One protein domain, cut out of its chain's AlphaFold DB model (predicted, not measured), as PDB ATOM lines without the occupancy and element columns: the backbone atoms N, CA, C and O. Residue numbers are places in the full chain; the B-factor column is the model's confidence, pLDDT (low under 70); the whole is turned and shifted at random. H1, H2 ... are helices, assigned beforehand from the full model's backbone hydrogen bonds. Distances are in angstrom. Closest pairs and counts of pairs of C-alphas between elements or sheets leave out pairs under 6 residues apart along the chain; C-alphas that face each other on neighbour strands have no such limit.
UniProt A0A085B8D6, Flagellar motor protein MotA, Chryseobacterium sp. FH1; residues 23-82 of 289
ATOM      1  N   ALA A  23     197.572 160.524 179.870       90.31
ATOM      2  CA  ALA A  23     198.039 161.791 179.314       90.31
ATOM      3  C   ALA A  23     198.661 161.636 177.916       90.31
ATOM      4  O   ALA A  23     198.589 162.556 177.107       90.31
ATOM      5  N   LEU A  24     199.249 160.474 177.617       91.50
ATOM      6  CA  LEU A  24     199.834 160.180 176.306       91.50
ATOM      7  C   LEU A  24     198.843 159.476 175.378       91.50
ATOM      8  O   LEU A  24     198.813 159.745 174.181       91.50
ATOM      9  N   ILE A  25     198.032 158.572 175.925       93.69
ATOM     10  CA  ILE A  25     197.164 157.700 175.130       93.69
ATOM     11  C   ILE A  25     195.907 158.429 174.661       93.69
ATOM     12  O   ILE A  25     195.518 158.262 173.510       93.69
ATOM     13  N   ILE A  26     195.291 159.269 175.499       94.88
ATOM     14  CA  ILE A  26     194.057 159.981 175.132       94.88
ATOM     15  C   ILE A  26     194.247 160.845 173.873       94.88
ATOM     16  O   ILE A  26     193.444 160.688 172.953       94.88
ATOM     17  N   PRO A  27     195.297 161.686 173.747       96.50
ATOM     18  CA  PRO A  27     195.529 162.449 172.519       96.50
ATOM     19  C   PRO A  27     195.659 161.569 171.272       96.50
ATOM     20  O   PRO A  27     195.100 161.892 170.228       96.50
ATOM     21  N   ILE A  28     196.343 160.426 171.384       96.62
ATOM     22  CA  ILE A  28     196.493 159.474 170.275       96.62
ATOM     23  C   ILE A  28     195.129 158.901 169.878       96.62
ATOM     24  O   ILE A  28     194.806 158.863 168.694       96.62
ATOM     25  N   LEU A  29     194.303 158.495 170.845       97.06
ATOM     26  CA  LEU A  29     192.968 157.955 170.565       97.06
ATOM     27  C   LEU A  29     192.032 159.001 169.947       97.06
ATOM     28  O   LEU A  29     191.225 158.652 169.089       97.06
ATOM     29  N   ILE A  30     192.175 160.275 170.319       97.06
ATOM     30  CA  ILE A  30     191.452 161.378 169.673       97.06
ATOM     31  C   ILE A  30     191.885 161.523 168.211       97.06
ATOM     32  O   ILE A  30     191.035 161.602 167.326       97.06
ATOM     33  N   LEU A  31     193.192 161.493 167.927       97.38
ATOM     34  CA  LEU A  31     193.689 161.526 166.545       97.38
ATOM     35  C   LEU A  31     193.179 160.334 165.727       97.38
ATOM     36  O   LEU A  31     192.808 160.506 164.569       97.38
ATOM     37  N   VAL A  32     193.102 159.145 166.331       97.62
ATOM     38  CA  VAL A  32     192.510 157.958 165.698       97.62
ATOM     39  C   VAL A  32     191.020 158.167 165.416       97.62
ATOM     40  O   VAL A  32     190.570 157.861 164.315       97.62
ATOM     41  N   GLY A  33     190.254 158.724 166.357       97.25
ATOM     42  CA  GLY A  33     188.835 159.028 166.152       97.25
ATOM     43  C   GLY A  33     188.602 160.041 165.026       97.25
ATOM     44  O   GLY A  33     187.735 159.835 164.176       97.25
ATOM     45  N   VAL A  34     189.432 161.086 164.953       97.06
ATOM     46  CA  VAL A  34     189.427 162.053 163.845       97.06
ATOM     47  C   VAL A  34     189.802 161.380 162.523       97.06
ATOM     48  O   VAL A  34     189.132 161.600 161.516       97.06
ATOM     49  N   ALA A  35     190.818 160.516 162.508       97.00
ATOM     50  CA  ALA A  35     191.206 159.777 161.309       97.00
ATOM     51  C   ALA A  35     190.088 158.838 160.822       97.00
ATOM     52  O   ALA A  35     189.836 158.760 159.622       97.00
ATOM     53  N   ILE A  36     189.368 158.172 161.731       97.06
ATOM     54  CA  ILE A  36     188.195 157.355 161.387       97.06
ATOM     55  C   ILE A  36     187.107 158.224 160.756       97.06
ATOM     56  O   ILE A  36     186.567 157.868 159.709       97.06
ATOM     57  N   TYR A  37     186.810 159.381 161.345       96.75
ATOM     58  CA  TYR A  37     185.832 160.303 160.775       96.75
ATOM     59  C   TYR A  37     186.223 160.755 159.361       96.75
ATOM     60  O   TYR A  37     185.415 160.661 158.441       96.75
ATOM     61  N   LEU A  38     187.475 161.172 159.161       95.19
ATOM     62  CA  LEU A  38     187.937 161.684 157.872       95.19
ATOM     63  C   LEU A  38     188.039 160.587 156.808       95.19
ATOM     64  O   LEU A  38     187.503 160.747 155.718       95.19
ATOM     65  N   PHE A  39     188.708 159.474 157.097       95.69
ATOM     66  CA  PHE A  39     189.104 158.510 156.062       95.69
ATOM     67  C   PHE A  39     188.187 157.291 155.962       95.69
ATOM     68  O   PHE A  39     188.103 156.681 154.898       95.69
ATOM     69  N   VAL A  40     187.501 156.919 157.049       95.44
ATOM     70  CA  VAL A  40     186.582 155.769 157.051       95.44
ATOM     71  C   VAL A  40     185.161 156.234 156.774       95.44
ATOM     72  O   VAL A  40     184.548 155.757 155.824       95.44
ATOM     73  N   LEU A  41     184.640 157.182 157.559       95.12
ATOM     74  CA  LEU A  41     183.283 157.705 157.360       95.12
ATOM     75  C   LEU A  41     183.218 158.655 156.165       95.12
ATOM     76  O   LEU A  41     182.316 158.545 155.339       95.12
ATOM     77  N   GLY A  42     184.221 159.521 156.027       93.12
ATOM     78  CA  GLY A  42     184.371 160.419 154.889       93.12
ATOM     79  C   GLY A  42     184.875 159.743 153.614       93.12
ATOM     80  O   GLY A  42     185.181 160.444 152.657       93.12
ATOM     81  N   ASN A  43     184.982 158.411 153.557       94.44
ATOM     82  CA  ASN A  43     185.354 157.727 152.322       94.44
ATOM     83  C   ASN A  43     184.323 158.032 151.211       94.44
ATOM     84  O   ASN A  43     183.130 157.819 151.444       94.44
ATOM     85  N   PRO A  44     184.740 158.468 150.005       92.25
ATOM     86  CA  PRO A  44     183.827 158.739 148.891       92.25
ATOM     87  C   PRO A  44     182.849 157.609 148.553       92.25
ATOM     88  O   PRO A  44     181.725 157.882 148.145       92.25
ATOM     89  N   GLY A  45     183.234 156.346 148.775       91.19
ATOM     90  CA  GLY A  45     182.373 155.181 148.552       91.19
ATOM     91  C   GLY A  45     181.147 155.104 149.471       91.19
ATOM     92  O   GLY A  45     180.231 154.337 149.191       91.19
ATOM     93  N   ASN A  46     181.096 155.902 150.542       93.44
ATOM     94  CA  ASN A  46     179.931 156.001 151.425       93.44
ATOM     95  C   ASN A  46     178.872 156.998 150.925       93.44
ATOM     96  O   ASN A  46     177.816 157.132 151.551       93.44
ATOM     97  N   PHE A  47     179.148 157.718 149.837       93.12
ATOM     98  CA  PHE A  47     178.294 158.765 149.282       93.12
ATOM     99  C   PHE A  47     177.823 158.387 147.881       93.12
ATOM    100  O   PHE A  47     178.381 157.506 147.226       93.12
ATOM    101  N   LYS A  48     176.761 159.047 147.416       91.31
ATOM    102  CA  LYS A  48     176.317 158.886 146.030       91.31
ATOM    103  C   LYS A  48     177.417 159.356 145.080       91.31
ATOM    104  O   LYS A  48     178.112 160.328 145.361       91.31
ATOM    105  N   ALA A  49     177.560 158.650 143.961       85.88
ATOM    106  CA  ALA A  49     178.602 158.932 142.986       85.88
ATOM    107  C   ALA A  49     178.489 160.372 142.458       85.88
ATOM    108  O   ALA A  49     177.485 160.734 141.845       85.88
ATOM    109  N   ASP A  50     179.540 161.161 142.668       87.06
ATOM    110  CA  ASP A  50     179.724 162.498 142.104       87.06
ATOM    111  C   ASP A  50     181.123 162.547 141.462       87.06
ATOM    112  O   ASP A  50     182.098 162.143 142.107       87.06
ATOM    113  N   PRO A  51     181.267 163.016 140.208       85.88
ATOM    114  CA  PRO A  51     182.568 163.132 139.551       85.88
ATOM    115  C   PRO A  51     183.623 163.894 140.365       85.88
ATOM    116  O   PRO A  51     184.808 163.580 140.255       85.88
ATOM    117  N   ARG A  52     183.205 164.854 141.201       86.19
ATOM    118  CA  ARG A  52     184.068 165.672 142.072       86.19
ATOM    119  C   ARG A  52     184.657 164.893 143.249       86.19
ATOM    120  O   ARG A  52     185.586 165.369 143.888       86.19
ATOM    121  N   LEU A  53     184.135 163.701 143.531       87.06
ATOM    122  CA  LEU A  53     184.631 162.816 144.584       87.06
ATOM    123  C   LEU A  53     185.669 161.801 144.088       87.06
ATOM    124  O   LEU A  53     186.326 161.138 144.894       87.06
ATOM    125  N   ASN A  54     185.829 161.663 142.770       84.00
ATOM    126  CA  ASN A  54     186.700 160.652 142.186       84.00
ATOM    127  C   ASN A  54     188.175 160.911 142.518       84.00
ATOM    128  O   ASN A  54     188.713 161.982 142.252       84.00
ATOM    129  N   GLY A  55     188.845 159.890 143.056       82.12
ATOM    130  CA  GLY A  55     190.273 159.942 143.382       82.12
ATOM    131  C   GLY A  55     190.615 160.647 144.700       82.12
ATOM    132  O   GLY A  55     191.791 160.699 145.055       82.12
ATOM    133  N   LEU A  56     189.625 161.147 145.447       89.56
ATOM    134  CA  LEU A  56     189.848 161.734 146.769       89.56
ATOM    135  C   LEU A  56     189.968 160.656 147.853       89.56
ATOM    136  O   LEU A  56     189.276 159.641 147.835       89.56
ATOM    137  N   ALA A  57     190.822 160.904 148.848       89.06
ATOM    138  CA  ALA A  57     190.933 160.043 150.030       89.06
ATOM    139  C   ALA A  57     189.776 160.252 151.026       89.06
ATOM    140  O   ALA A  57     189.473 159.369 151.826       89.06
ATOM    141  N   SER A  58     189.151 161.431 150.995       93.00
ATOM    142  CA  SER A  58     188.016 161.796 151.836       93.00
ATOM    143  C   SER A  58     187.185 162.881 151.163       93.00
ATOM    144  O   SER A  58     187.739 163.784 150.535       93.00
ATOM    145  N   VAL A  59     185.870 162.843 151.371       90.62
ATOM    146  CA  VAL A  59     184.948 163.925 151.004       90.62
ATOM    147  C   VAL A  59     185.253 165.231 151.746       90.62
ATOM    148  O   VAL A  59     184.876 166.297 151.272       90.62
ATOM    149  N   ALA A  60     185.991 165.183 152.863       89.31
ATOM    150  CA  ALA A  60     186.466 166.371 153.577       89.31
ATOM    151  C   ALA A  60     187.407 167.253 152.737       89.31
ATOM    152  O   ALA A  60     187.571 168.430 153.040       89.31
ATOM    153  N   PHE A  61     188.034 166.684 151.702       89.44
ATOM    154  CA  PHE A  61     188.935 167.391 150.787       89.44
ATOM    155  C   PHE A  61     188.267 167.744 149.454       89.44
ATOM    156  O   PHE A  61     188.960 168.068 148.495       89.44
ATOM    157  N   SER A  62     186.942 167.616 149.371       87.25
ATOM    158  CA  SER A  62     186.182 167.989 148.180       87.25
ATOM    159  C   SER A  62     185.716 169.441 148.256       87.25
ATOM    160  O   SER A  62     185.485 169.970 149.341       87.25
ATOM    161  N   ASP A  63     185.497 170.054 147.093       82.31
ATOM    162  CA  ASP A  63     184.914 171.399 146.974       82.31
ATOM    163  C   ASP A  63     183.372 171.385 147.075       82.31
ATOM    164  O   ASP A  63     182.696 172.328 146.663       82.31
ATOM    165  N   LEU A  64     182.792 170.285 147.567       82.06
ATOM    166  CA  LEU A  64     181.349 170.113 147.701       82.06
ATOM    167  C   LEU A  64     180.822 170.838 148.934       82.06
ATOM    168  O   LEU A  64     181.322 170.673 150.047       82.06
ATOM    169  N   GLU A  65     179.717 171.557 148.756       81.50
ATOM    170  CA  GLU A  65     178.929 172.010 149.893       81.50
ATOM    171  C   GLU A  65     178.195 170.828 150.538       81.50
ATOM    172  O   GLU A  65     177.721 169.914 149.860       81.50
ATOM    173  N   ALA A  66     178.014 170.876 151.860       76.94
ATOM    174  CA  ALA A  66     177.336 169.816 152.613       76.94
ATOM    175  C   ALA A  66     175.917 169.501 152.094       76.94
ATOM    176  O   ALA A  66     175.454 168.374 152.232       76.94
ATOM    177  N   LYS A  67     175.237 170.474 151.470       78.75
ATOM    178  CA  LYS A  67     173.902 170.293 150.875       78.75
ATOM    179  C   LYS A  67     173.894 169.448 149.598       78.75
ATOM    180  O   LYS A  67     172.869 168.861 149.270       78.75
ATOM    181  N   GLU A  68     175.018 169.412 148.883       84.12
ATOM    182  CA  GLU A  68     175.190 168.650 147.640       84.12
ATOM    183  C   GLU A  68     175.728 167.242 147.909       84.12
ATOM    184  O   GLU A  68     175.644 166.354 147.060       84.12
ATOM    185  N   LEU A  69     176.283 167.027 149.101       86.62
ATOM    186  CA  LEU A  69     176.838 165.750 149.495       86.62
ATOM    187  C   LEU A  69     175.718 164.857 150.047       86.62
ATOM    188  O   LEU A  69     175.166 165.079 151.123       86.62
ATOM    189  N   HIS A  70     175.375 163.818 149.290       88.69
ATOM    190  CA  HIS A  70     174.314 162.888 149.661       88.69
ATOM    191  C   HIS A  70     174.898 161.548 150.112       88.69
ATOM    192  O   HIS A  70     175.641 160.926 149.343       88.69
ATOM    193  N   PRO A  71     174.560 161.064 151.320       89.81
ATOM    194  CA  PRO A  71     174.966 159.733 151.740       89.81
ATOM    195  C   PRO A  71     174.390 158.676 150.789       89.81
ATOM    196  O   PRO A  71     173.288 158.830 150.249       89.81
ATOM    197  N   GLY A  72     175.170 157.624 150.550       88.12
ATOM    198  CA  GLY A  72     174.711 156.430 149.848       88.12
ATOM    199  C   GLY A  72     173.780 155.595 150.729       88.12
ATOM    200  O   GLY A  72     173.314 156.043 151.775       88.12
ATOM    201  N   ASP A  73     173.546 154.345 150.337       85.75
ATOM    202  CA  ASP A  73     172.608 153.459 151.047       85.75
ATOM    203  C   ASP A  73     173.133 152.980 152.419       85.75
ATOM    204  O   ASP A  73     172.397 152.402 153.217       85.75
ATOM    205  N   GLY A  74     174.420 153.206 152.708       88.50
ATOM    206  CA  GLY A  74     175.079 152.786 153.942       88.50
ATOM    207  C   GLY A  74     175.025 153.815 155.076       88.50
ATOM    208  O   GLY A  74     175.062 155.026 154.866       88.50
ATOM    209  N   PHE A  75     175.063 153.323 156.318       89.50
ATOM    210  CA  PHE A  75     175.062 154.163 157.524       89.50
ATOM    211  C   PHE A  75     176.308 155.046 157.686       89.50
ATOM    212  O   PHE A  75     176.234 156.077 158.346       89.50
ATOM    213  N   MET A  76     177.451 154.680 157.100       92.88
ATOM    214  CA  MET A  76     178.711 155.407 157.308       92.88
ATOM    215  C   MET A  76     178.656 156.848 156.783       92.88
ATOM    216  O   MET A  76     179.082 157.770 157.480       92.88
ATOM    217  N   GLY A  77     178.070 157.053 155.599       91.69
ATOM    218  CA  GLY A  77     177.885 158.388 155.027       91.69
ATOM    219  C   GLY A  77     176.885 159.213 155.836       91.69
ATOM    220  O   GLY A  77     177.090 160.408 156.035       91.69
ATOM    221  N   ILE A  78     175.843 158.566 156.372       92.56
ATOM    222  CA  ILE A  78     174.876 159.210 157.270       92.56
ATOM    223  C   ILE A  78     175.594 159.699 158.528       92.56
ATOM    224  O   ILE A  78     175.465 160.861 158.880       92.56
ATOM    225  N   ILE A  79     176.407 158.862 159.177       94.94
ATOM    226  CA  ILE A  79     177.127 159.252 160.397       94.94
ATOM    227  C   ILE A  79     178.101 160.407 160.122       94.94
ATOM    228  O   ILE A  79     178.199 161.319 160.939       94.94
ATOM    229  N   TYR A  80     178.779 160.421 158.970       94.69
ATOM    230  CA  TYR A  80     179.654 161.532 158.580       94.69
ATOM    231  C   TYR A  80     178.910 162.881 158.529       94.69
ATOM    232  O   TYR A  80     179.440 163.903 158.979       94.69
ATOM    233  N   MET A  81     177.658 162.865 158.056       91.75
ATOM    234  CA  MET A  81     176.769 164.035 158.013       91.75
ATOM    235  C   MET A  81     176.357 164.558 159.391       91.75
ATOM    236  O   MET A  81     175.808 165.650 159.487       91.75
ATOM    237  N   GLY A  82     176.675 163.836 160.472       91.88
ATOM    238  CA  GLY A  82     176.514 164.324 161.843       91.88
ATOM    239  C   GLY A  82     177.461 165.475 162.222       91.88
ATOM    240  O   GLY A  82     177.352 166.038 163.314       91.88
TER     241      GLY A  82
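This is residues 23 to 82 of the 289 residues of the protein "Flagellar motor protein MotA" of Chryseobacterium sp. FH1 (UniProt A0A085B8D6). A long straight helix, H1, sticks out with residues 23 to 35 from a small, compact head, made largely of the looping stretch 42 to 74, where short H2 packs on H1's last turns. The printed part has 60 residues with two named helices, H1 then H2, and no named strand; the class is all helix, with only 25 residues in named elements. It is only just loose, close to compact, with a radius of gyration of the C-alphas of 12.6 A, and the arm makes the length in spans of 42 by 21 by 17 A.

H1, residues 23 to 41, runs 26.8 A from C-alpha 23 at (198.039, 161.791, 179.314). H2, residues 75 to 80, runs 8.7 A to C-alpha 80 at (179.654, 161.532, 158.580).

H1 touches H2 with residues 37 to 41 alone; the closest C-alphas, of Leu 41 and Met 76, are 5.1 A apart. They run opposite ways at a steep tilt of 62 degrees. Every O i to N i+4 pair is within hydrogen-bond range in H2, and 12 of 15 in H1.

Without residues 23 to 35 the body spans 21 by 19 by 15 A. The link from H1 to H2 is long, 33 residues. The printed part has no cut, and no printed residue is under 70 in pLDDT.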